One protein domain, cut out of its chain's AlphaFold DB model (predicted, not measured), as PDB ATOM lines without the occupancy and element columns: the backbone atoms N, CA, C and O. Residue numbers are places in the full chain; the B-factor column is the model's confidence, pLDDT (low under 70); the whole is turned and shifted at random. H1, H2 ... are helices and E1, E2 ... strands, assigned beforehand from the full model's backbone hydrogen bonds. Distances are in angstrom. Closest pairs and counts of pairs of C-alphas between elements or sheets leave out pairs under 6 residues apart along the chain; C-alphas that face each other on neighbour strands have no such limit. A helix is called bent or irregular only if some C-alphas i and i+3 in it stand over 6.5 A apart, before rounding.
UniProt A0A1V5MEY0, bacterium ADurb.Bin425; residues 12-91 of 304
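This is residues 12 to 91 of the 304 residues of a protein of bacterium ADurb.Bin425 (UniProt A0A1V5MEY0). What is the shape? There is little regular structure: H1 sits off at one end of a loop-rich body, where H3 packs on H2 and on a small parallel sheet, E1 beside E2. What builds it? The printed part has 80 residues, mostly helix, with H1 H2 E1 H3 E2 holding only 30; it is compact, radius of gyration of the C-alphas 12.4 A, spanning 40 by 26 by 20 A.

How do the helices stand? H1, residues 12 to 16, is apart from H2, residues 36 to 41. H3, residues 67 to 79, touches H2 with residues 73 to 77 alone, the closest C-alphas, Ala 41 and Leu 77, being 5.0 A apart, at a steep tilt of 54 degrees, the same way. Every O i to N i+4 pair is within hydrogen-bond range in H2 and H3, but 0 of 1 in H1, with 1 of 2 O i to N i+3 pairs. How do the strands pair? E1, residues 55 to 57, and E2, residues 83 to 85, are parallel, with N 56 and O 83 2.9 A apart, within hydrogen-bond range. E1, H3, E2 form a strand-helix-strand unit, parallel neighbours with a helix between, its crossover right-handed.

Where does H1 begin? C-alpha 12 is at (80.011, 94.552, 55.941); H1 is irregular, C-alphas 12 and 15 being 7.1 A apart. Where does E2 end? C-alpha 85 is at (85.176, 94.625, 30.759); H3 before it is 18.2 A long.

How large is it? The farthest C-alphas, Gln 16 and Pro 64, are 39.6 A apart. Are there cuts or weak places? The printed part has no cut, the links H1 to H2 and H2 to E1 are long, and no printed residue is under 70 in pLDDT.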
ATOM      1  N   GLU A  12      79.514  95.431  54.884       91.44
ATOM      2  CA  GLU A  12      80.011  94.552  55.941       91.44
ATOM      3  C   GLU A  12      79.495  93.112  55.794       91.44
ATOM      4  O   GLU A  12      80.195  92.166  56.168       91.44
ATOM      5  N   SER A  13      78.310  92.936  55.203       89.81
ATOM      6  CA  SER A  13      77.689  91.628  54.965       89.81
ATOM      7  C   SER A  13      78.338  90.856  53.814       89.81
ATOM      8  O   SER A  13      78.133  89.650  53.700       89.81
ATOM      9  N   LEU A  14      79.179  91.512  53.002       88.12
ATOM     10  CA  LEU A  14      79.791  90.956  51.788       88.12
ATOM     11  C   LEU A  14      80.491  89.607  52.017       88.12
ATOM     12  O   LEU A  14      80.435  88.725  51.171       88.12
ATOM     13  N   ARG A  15      81.126  89.416  53.183       86.38
ATOM     14  CA  ARG A  15      81.853  88.175  53.518       86.38
ATOM     15  C   ARG A  15      80.956  86.948  53.687       86.38
ATOM     16  O   ARG A  15      81.469  85.835  53.676       86.38
ATOM     17  N   GLN A  16      79.665  87.153  53.932       90.00
ATOM     18  CA  GLN A  16      78.695  86.086  54.183       90.00
ATOM     19  C   GLN A  16      77.861  85.763  52.939       90.00
ATOM     20  O   GLN A  16      77.077  84.817  52.961       90.00
ATOM     21  N   MET A  17      78.023  86.536  51.863       90.12
ATOM     22  CA  MET A  17      77.233  86.396  50.649       90.12
ATOM     23  C   MET A  17      77.903  85.455  49.641       90.12
ATOM     24  O   MET A  17      79.132  85.452  49.520       90.12
ATOM     25  N   PRO A  18      77.121  84.675  48.876       91.81
ATOM     26  CA  PRO A  18      77.644  83.917  47.748       91.81
ATOM     27  C   PRO A  18      78.230  84.848  46.678       91.81
ATOM     28  O   PRO A  18      77.618  85.848  46.296       91.81
ATOM     29  N   LEU A  19      79.405  84.498  46.146       90.25
ATOM     30  CA  LEU A  19      80.107  85.313  45.144       90.25
ATOM     31  C   LEU A  19      79.267  85.548  43.876       90.25
ATOM     32  O   LEU A  19      79.303  86.626  43.296       90.25
ATOM     33  N   ASN A  20      78.486  84.551  43.461       92.31
ATOM     34  CA  ASN A  20      77.633  84.590  42.269       92.31
ATOM     35  C   ASN A  20      76.303  85.342  42.469       92.31
ATOM     36  O   ASN A  20      75.555  85.495  41.508       92.31
ATOM     37  N   GLU A  21      76.008  85.796  43.686       90.69
ATOM     38  CA  GLU A  21      74.790  86.543  44.042       90.69
ATOM     39  C   GLU A  21      75.120  87.967  44.519       90.69
ATOM     40  O   GLU A  21      74.280  88.670  45.075       90.69
ATOM     41  N   THR A  22      76.360  88.405  44.293       92.12
ATOM     42  CA  THR A  22      76.896  89.656  44.824       92.12
ATOM     43  C   THR A  22      77.273  90.613  43.697       92.12
ATOM     44  O   THR A  22      78.049  90.272  42.807       92.12
ATOM     45  N   ILE A  23      76.772  91.849  43.765       94.06
ATOM     46  CA  ILE A  23      77.177  92.952  42.884       94.06
ATOM     47  C   ILE A  23      77.642  94.124  43.742       94.06
ATOM     48  O   ILE A  23      76.921  94.588  44.622       94.06
ATOM     49  N   ILE A  24      78.835  94.639  43.447       94.50
ATOM     50  CA  ILE A  24      79.364  95.851  44.075       94.50
ATOM     51  C   ILE A  24      79.236  97.002  43.079       94.50
ATOM     52  O   ILE A  24      79.955  97.055  42.080       94.50
ATOM     53  N   LEU A  25      78.340  97.947  43.365       94.31
ATOM     54  CA  LEU A  25      78.272  99.217  42.649       94.31
ATOM     55  C   LEU A  25      79.201 100.224  43.330       94.31
ATOM     56  O   LEU A  25      79.062 100.504  44.519       94.31
ATOM     57  N   THR A  26      80.162 100.761  42.584       94.31
ATOM     58  CA  THR A  26      81.236 101.587  43.146       94.31
ATOM     59  C   THR A  26      81.553 102.801  42.274       94.31
ATOM     60  O   THR A  26      81.212 102.846  41.092       94.31
ATOM     61  N   THR A  27      82.208 103.798  42.867       94.81
ATOM     62  CA  THR A  27      82.745 104.979  42.175       94.81
ATOM     63  C   THR A  27      84.173 104.731  41.691       94.81
ATOM     64  O   THR A  27      84.824 103.777  42.119       94.81
ATOM     65  N   GLY A  28      84.693 105.617  40.835       93.75
ATOM     66  CA  GLY A  28      86.086 105.555  40.380       93.75
ATOM     67  C   GLY A  28      86.287 105.143  38.930       93.75
ATOM     68  O   GLY A  28      87.354 104.654  38.568       93.75
ATOM     69  N   SER A  29      85.265 105.294  38.087       91.44
ATOM     70  CA  SER A  29      85.340 104.899  36.679       91.44
ATOM     71  C   SER A  29      86.319 105.745  35.854       91.44
ATOM     72  O   SER A  29      86.670 105.340  34.747       91.44
ATOM     73  N   GLN A  30      86.787 106.884  36.383       93.31
ATOM     74  CA  GLN A  30      87.798 107.746  35.761       93.31
ATOM     75  C   GLN A  30      89.201 107.558  36.368       93.31
ATOM     76  O   GLN A  30      90.130 108.285  36.019       93.31
ATOM     77  N   GLY A  31      89.384 106.566  37.246       90.69
ATOM     78  CA  GLY A  31      90.673 106.282  37.875       90.69
ATOM     79  C   GLY A  31      91.087 107.334  38.906       90.69
ATOM     80  O   GLY A  31      92.278 107.552  39.125       90.69
ATOM     81  N   GLU A  32      90.130 108.013  39.539       92.75
ATOM     82  CA  GLU A  32      90.422 109.000  40.573       92.75
ATOM     83  C   GLU A  32      91.158 108.317  41.744       92.75
ATOM     84  O   GLU A  32      90.654 107.308  42.253       92.75
ATOM     85  N   PRO A  33      92.318 108.831  42.206       87.56
ATOM     86  CA  PRO A  33      93.182 108.113  43.152       87.56
ATOM     87  C   PRO A  33      92.491 107.676  44.449       87.56
ATOM     88  O   PRO A  33      92.728 106.581  44.947       87.56
ATOM     89  N   MET A  34      91.596 108.516  44.978       89.44
ATOM     90  CA  MET A  34      90.901 108.271  46.247       89.44
ATOM     91  C   MET A  34      89.559 107.546  46.090       89.44
ATOM     92  O   MET A  34      88.877 107.302  47.089       89.44
ATOM     93  N   SER A  35      89.157 107.215  44.862       95.19
ATOM     94  CA  SER A  35      87.895 106.519  44.613       95.19
ATOM     95  C   SER A  35      87.924 105.077  45.110       95.19
ATOM     96  O   SER A  35      88.980 104.467  45.296       95.19
ATOM     97  N   ALA A  36      86.736 104.517  45.327       95.38
ATOM     98  CA  ALA A  36      86.616 103.163  45.837       95.38
ATOM     99  C   ALA A  36      87.190 102.129  44.852       95.38
ATOM    100  O   ALA A  36      87.964 101.281  45.290       95.38
ATOM    101  N   LEU A  37      86.909 102.224  43.542       96.44
ATOM    102  CA  LEU A  37      87.469 101.297  42.551       96.44
ATOM    103  C   LEU A  37      88.999 101.345  42.498       96.44
ATOM    104  O   LEU A  37      89.618 100.287  42.536       96.44
ATOM    105  N   THR A  38      89.617 102.529  42.463       95.69
ATOM    106  CA  THR A  38      91.086 102.647  42.431       95.69
ATOM    107  C   THR A  38      91.719 102.054  43.687       95.69
ATOM    108  O   THR A  38      92.699 101.317  43.607       95.69
ATOM    109  N   ARG A  39      91.121 102.292  44.859       96.62
ATOM    110  CA  ARG A  39      91.594 101.701  46.118       96.62
ATOM    111  C   ARG A  39      91.414 100.186  46.156       96.62
ATOM    112  O   ARG A  39      92.288  99.496  46.664       96.62
ATOM    113  N   ILE A  40      90.316  99.656  45.620       96.25
ATOM    114  CA  ILE A  40      90.106  98.206  45.476       96.25
ATOM    115  C   ILE A  40      91.153  97.624  44.520       96.25
ATOM    116  O   ILE A  40      91.802  96.630  44.842       96.25
ATOM    117  N   ALA A  41      91.365  98.286  43.381       96.06
ATOM    118  CA  ALA A  41      92.354  97.908  42.386       96.06
ATOM    119  C   ALA A  41      93.774  97.919  42.945       96.06
ATOM    120  O   ALA A  41      94.561  97.097  42.511       96.06
ATOM    121  N   ASN A  42      94.088  98.783  43.917       94.81
ATOM    122  CA  ASN A  42      95.393  98.863  44.576       94.81
ATOM    123  C   ASN A  42      95.501  98.048  45.881       94.81
ATOM    124  O   ASN A  42      96.569  98.032  46.482       94.81
ATOM    125  N   ASP A  43      94.468  97.297  46.284       94.44
ATOM    126  CA  ASP A  43      94.394  96.565  47.571       94.44
ATOM    127  C   ASP A  43      94.455  97.464  48.834       94.44
ATOM    128  O   ASP A  43      94.843  97.052  49.923       94.44
ATOM    129  N   GLU A  44      94.023  98.718  48.702       95.62
ATOM    130  CA  GLU A  44      93.991  99.737  49.766       95.62
ATOM    131  C   GLU A  44      92.580  99.951  50.352       95.62
ATOM    132  O   GLU A  44      92.359 100.773  51.259       95.62
ATOM    133  N   HIS A  45      91.575  99.259  49.810       95.38
ATOM    134  CA  HIS A  45      90.206  99.332  50.305       95.38
ATOM    135  C   HIS A  45      90.018  98.423  51.528       95.38
ATOM    136  O   HIS A  45      90.397  97.255  51.534       95.38
ATOM    137  N   ARG A  46      89.409  98.952  52.597       92.69
ATOM    138  CA  ARG A  46      89.364  98.275  53.910       92.69
ATOM    139  C   ARG A  46      88.550  96.978  53.916       92.69
ATOM    140  O   ARG A  46      88.859  96.079  54.692       92.69
ATOM    141  N   LEU A  47      87.485  96.920  53.117       92.44
ATOM    142  CA  LEU A  47      86.468  95.862  53.192       92.44
ATOM    143  C   LEU A  47      86.385  94.985  51.941       92.44
ATOM    144  O   LEU A  47      85.800  93.911  52.002       92.44
ATOM    145  N   VAL A  48      86.969  95.426  50.826       94.25
ATOM    146  CA  VAL A  48      86.804  94.791  49.512       94.25
ATOM    147  C   VAL A  48      88.175  94.595  48.905       94.25
ATOM    148  O   VAL A  48      88.983  95.521  48.915       94.25
ATOM    149  N   ARG A  49      88.416  93.398  48.381       93.38
ATOM    150  CA  ARG A  49      89.638  93.034  47.670       93.38
ATOM    151  C   ARG A  49      89.253  92.266  46.422       93.38
ATOM    152  O   ARG A  49      88.257  91.552  46.446       93.38
ATOM    153  N   ILE A  50      90.057  92.413  45.378       95.44
ATOM    154  CA  ILE A  50      89.917  91.605  44.170       95.44
ATOM    155  C   ILE A  50      90.448  90.203  44.446       95.44
ATOM    156  O   ILE A  50      91.560  90.048  44.958       95.44
ATOM    157  N   ILE A  51      89.669  89.201  44.061       92.31
ATOM    158  CA  ILE A  51      90.090  87.805  43.998       92.31
ATOM    159  C   ILE A  51      90.061  87.310  42.548       92.31
ATOM    160  O   ILE A  51      89.347  87.834  41.692       92.31
ATOM    161  N   SER A  52      90.863  86.286  42.252       93.50
ATOM    162  CA  SER A  52      90.910  85.701  40.909       93.50
ATOM    163  C   SER A  52      89.533  85.172  40.504       93.50
ATOM    164  O   SER A  52      88.943  84.370  41.223       93.50
ATOM    165  N   GLY A  53      89.058  85.575  39.326       91.19
ATOM    166  CA  GLY A  53      87.727  85.223  38.819       91.19
ATOM    167  C   GLY A  53      86.685  86.334  38.961       91.19
ATOM    168  O   GLY A  53      85.656  86.267  38.284       91.19
ATOM    169  N   ASP A  54      86.965  87.381  39.743       95.88
ATOM    170  CA  ASP A  54      86.112  88.570  39.791       95.88
ATOM    171  C   ASP A  54      85.980  89.199  38.403       95.88
ATOM    172  O   ASP A  54      86.934  89.255  37.622       95.88
ATOM    173  N   THR A  55      84.788  89.712  38.094       96.75
ATOM    174  CA  THR A  55      84.549  90.488  36.875       96.75
ATOM    175  C   THR A  55      84.292  91.941  37.236       96.75
ATOM    176  O   THR A  55      83.367  92.249  37.983       96.75
ATOM    177  N   VAL A  56      85.091  92.842  36.671       96.88
ATOM    178  CA  VAL A  56      84.947  94.286  36.867       96.88
ATOM    179  C   VAL A  56      84.462  94.918  35.575       96.88
ATOM    180  O   VAL A  56      85.118  94.812  34.540       96.88
ATOM    181  N   VAL A  57      83.320  95.599  35.636       95.75
ATOM    182  CA  VAL A  57      82.736  96.299  34.489       95.75
ATOM    183  C   VAL A  57      82.934  97.800  34.658       95.75
ATOM    184  O   VAL A  57      82.368  98.412  35.560       95.75
ATOM    185  N   ILE A  58      83.712  98.408  33.765       93.62
ATOM    186  CA  ILE A  58      83.882  99.862  33.717       93.62
ATOM    187  C   ILE A  58      82.880 100.414  32.706       93.62
ATOM    188  O   ILE A  58      83.161 100.529  31.514       93.62
ATOM    189  N   SER A  59      81.688 100.757  33.195       91.06
ATOM    190  CA  SER A  59      80.592 101.339  32.402       91.06
ATOM    191  C   SER A  59      80.799 102.845  32.145       91.06
ATOM    192  O   SER A  59      79.931 103.687  32.373       91.06
ATOM    193  N   ALA A  60      81.996 103.217  31.693       86.00
ATOM    194  CA  ALA A  60      82.352 104.593  31.366       86.00
ATOM    195  C   ALA A  60      83.410 104.643  30.264       86.00
ATOM    196  O   ALA A  60      84.194 103.712  30.090       86.00
ATOM    197  N   THR A  61      83.460 105.764  29.547       85.31
ATOM    198  CA  THR A  61      84.605 106.104  28.693       85.31
ATOM    199  C   THR A  61      85.525 107.069  29.446       85.31
ATOM    200  O   THR A  61      85.011 107.952  30.141       85.31
ATOM    201  N   PRO A  62      86.861 106.935  29.338       86.50
ATOM    202  CA  PRO A  62      87.780 107.929  29.880       86.50
ATOM    203  C   PRO A  62      87.474 109.314  29.305       86.50
ATOM    204  O   PRO A  62      87.406 109.490  28.086       86.50
ATOM    205  N   ILE A  63      87.282 110.285  30.188       86.12
ATOM    206  CA  ILE A  63      87.208 111.699  29.828       86.12
ATOM    207  C   ILE A  63      88.623 112.141  29.414       86.12
ATOM    208  O   ILE A  63      89.585 111.713  30.061       86.12
ATOM    209  N   PRO A  64      88.775 112.981  28.370       83.88
ATOM    210  CA  PRO A  64      90.081 113.488  27.958       83.88
ATOM    211  C   PRO A  64      90.901 114.034  29.134       83.88
ATOM    212  O   PRO A  64      90.422 114.887  29.883       83.88
ATOM    213  N   GLY A  65      92.124 113.529  29.298       88.38
ATOM    214  CA  GLY A  65      93.025 113.829  30.415       88.38
ATOM    215  C   GLY A  65      93.101 112.734  31.488       88.38
ATOM    216  O   GLY A  65      94.087 112.681  32.226       88.38
ATOM    217  N   ASN A  66      92.119 111.829  31.561       91.00
ATOM    218  CA  ASN A  66      92.073 110.745  32.551       91.00
ATOM    219  C   ASN A  66      92.537 109.384  32.006       91.00
ATOM    220  O   ASN A  66      92.528 108.392  32.738       91.00
ATOM    221  N   GLU A  67      92.965 109.300  30.745       91.75
ATOM    222  CA  GLU A  67      93.293 108.038  30.072       91.75
ATOM    223  C   GLU A  67      94.352 107.240  30.837       91.75
ATOM    224  O   GLU A  67      94.211 106.031  31.029       91.75
ATOM    225  N   ARG A  68      95.392 107.923  31.327       92.19
ATOM    226  CA  ARG A  68      96.477 107.292  32.089       92.19
ATOM    227  C   ARG A  68      95.990 106.736  33.427       92.19
ATOM    228  O   ARG A  68      96.368 105.626  33.797       92.19
ATOM    229  N   SER A  69      95.158 107.487  34.141       92.25
ATOM    230  CA  SER A  69      94.611 107.083  35.441       92.25
ATOM    231  C   SER A  69      93.708 105.855  35.310       92.25
ATOM    232  O   SER A  69      93.853 104.887  36.062       92.25
ATOM    233  N   VAL A  70      92.839 105.846  34.294       93.56
ATOM    234  CA  VAL A  70      91.990 104.689  33.981       93.56
ATOM    235  C   VAL A  70      92.843 103.483  33.584       93.56
ATOM    236  O   VAL A  70      92.643 102.395  34.122       93.56
ATOM    237  N   ALA A  71      93.837 103.662  32.709       93.62
ATOM    238  CA  ALA A  71      94.724 102.578  32.281       93.62
ATOM    239  C   ALA A  71      95.500 101.953  33.452       93.62
ATOM    240  O   ALA A  71      95.590 100.730  33.549       93.62
ATOM    241  N   ASN A  72      96.013 102.770  34.377       94.94
ATOM    242  CA  ASN A  72      96.684 102.281  35.583       94.94
ATOM    243  C   ASN A  72      95.742 101.448  36.461       94.94
ATOM    244  O   ASN A  72      96.133 100.384  36.937       94.94
ATOM    245  N   THR A  73      94.496 101.899  36.626       95.44
ATOM    246  CA  THR A  73      93.473 101.175  37.394       95.44
ATOM    247  C   THR A  73      93.157  99.825  36.748       95.44
ATOM    248  O   THR A  73      93.162  98.802  37.427       95.44
ATOM    249  N   ILE A  74      92.964  99.790  35.424       95.19
ATOM    250  CA  ILE A  74      92.738  98.547  34.666       95.19
ATOM    251  C   ILE A  74      93.922  97.590  34.827       95.19
ATOM    252  O   ILE A  74      93.720  96.417  35.132       95.19
ATOM    253  N   ASN A  75      95.154  98.082  34.680       96.19
ATOM    254  CA  ASN A  75      96.353  97.264  34.855       96.19
ATOM    255  C   ASN A  75      96.424  96.654  36.261       96.19
ATOM    256  O   ASN A  75      96.694  95.462  36.391       96.19
ATOM    257  N   ALA A  76      96.139  97.439  37.303       96.19
ATOM    258  CA  ALA A  76      96.155  96.973  38.686       96.19
ATOM    259  C   ALA A  76      95.075  95.906  38.971       96.19
ATOM    260  O   ALA A  76      95.336  94.957  39.715       96.19
ATOM    261  N   LEU A  77      93.898  96.022  38.344       96.56
ATOM    262  CA  LEU A  77      92.832  95.012  38.389       96.56
ATOM    263  C   LEU A  77      93.247  93.717  37.675       96.56
ATOM    264  O   LEU A  77      93.138  92.633  38.249       96.56
ATOM    265  N   CYS A  78      93.771  93.824  36.450       95.25
ATOM    266  CA  CYS A  78      94.238  92.677  35.668       95.25
ATOM    267  C   CYS A  78      95.378  91.929  36.374       95.25
ATOM    268  O   CYS A  78      95.368  90.702  36.426       95.25
ATOM    269  N   GLN A  79      96.332  92.653  36.974       95.69
ATOM    270  CA  GLN A  79      97.425  92.063  37.761       95.69
ATOM    271  C   GLN A  79      96.926  91.229  38.950       95.69
ATOM    272  O   GLN A  79      97.620  90.313  39.383       95.69
ATOM    273  N   ARG A  80      95.722  91.512  39.460       95.25
ATOM    274  CA  ARG A  80      95.081  90.773  40.561       95.25
ATOM    275  C   ARG A  80      94.199  89.612  40.089       95.25
ATOM    276  O   ARG A  80      93.582  88.947  40.914       95.25
ATOM    277  N   GLY A  81      94.150  89.343  38.785       94.25
ATOM    278  CA  GLY A  81      93.385  88.230  38.219       94.25
ATOM    279  C   GLY A  81      91.897  88.522  38.006       94.25
ATOM    280  O   GLY A  81      91.128  87.584  37.793       94.25
ATOM    281  N   ALA A  82      91.482  89.795  38.042       97.06
ATOM    282  CA  ALA A  82      90.138  90.176  37.623       97.06
ATOM    283  C   ALA A  82      90.002  90.143  36.096       97.06
ATOM    284  O   ALA A  82      90.893  90.565  35.354       97.06
ATOM    285  N   LYS A  83      88.830  89.725  35.619       96.38
ATOM    286  CA  LYS A  83      88.388  89.933  34.242       96.38
ATOM    287  C   LYS A  83      87.804  91.338  34.121       96.38
ATOM    288  O   LYS A  83      86.761  91.625  34.701       96.38
ATOM    289  N   VAL A  84      88.440  92.212  33.348       95.06
ATOM    290  CA  VAL A  84      87.981  93.599  33.190       95.06
ATOM    291  C   VAL A  84      87.240  93.769  31.864       95.06
ATOM    292  O   VAL A  84      87.773  93.454  30.803       95.06
ATOM    293  N   VAL A  85      86.010  94.282  31.920       94.00
ATOM    294  CA  VAL A  85      85.176  94.625  30.759       94.00
ATOM    295  C   VAL A  85      85.117  96.146  30.640       94.00
ATOM    296  O   VAL A  85      84.598  96.820  31.530       94.00
ATOM    297  N   TYR A  86      85.674  96.694  29.561       91.62
ATOM    298  CA  TYR A  86      85.802  98.136  29.347       91.62
ATOM    299  C   TYR A  86      85.903  98.472  27.853       91.62
ATOM    300  O   TYR A  86      86.125  97.596  27.020       91.62
ATOM    301  N   GLY A  87      85.792  99.761  27.522       83.88
ATOM    302  CA  GLY A  87      85.970 100.266  26.159       83.88
ATOM    303  C   GLY A  87      84.682 100.304  25.334       83.88
ATOM    304  O   GLY A  87      83.645  99.774  25.729       83.88
ATOM    305  N   ARG A  88      84.750 100.972  24.173       77.88
ATOM    306  CA  ARG A  88      83.588 101.180  23.290       77.88
ATOM    307  C   ARG A  88      83.018  99.869  22.747       77.88
ATOM    308  O   ARG A  88      81.803  99.713  22.715       77.88
ATOM    309  N   ASP A  89      83.883  98.921  22.403       77.38
ATOM    310  CA  ASP A  89      83.475  97.651  21.789       77.38
ATOM    311  C   ASP A  89      82.783  96.700  22.776       77.38
ATOM    312  O   ASP A  89      82.109  95.760  22.366       77.38
ATOM    313  N   ALA A  90      82.898  96.956  24.084       82.88
ATOM    314  CA  ALA A  90      82.230  96.162  25.108       82.88
ATOM    315  C   ALA A  90      80.723  96.460  25.224       82.88
ATOM    316  O   ALA A  90      80.015  95.723  25.904       82.88
ATOM    317  N   GLY A  91      80.222  97.543  24.611       83.69
ATOM    318  CA  GLY A  91      78.796  97.902  24.640       83.69
ATOM    319  C   GLY A  91      78.259  98.293  26.024       83.69
ATOM    320  O   GLY A  91      77.051  98.389  26.211       83.69
TER     321      GLY A  91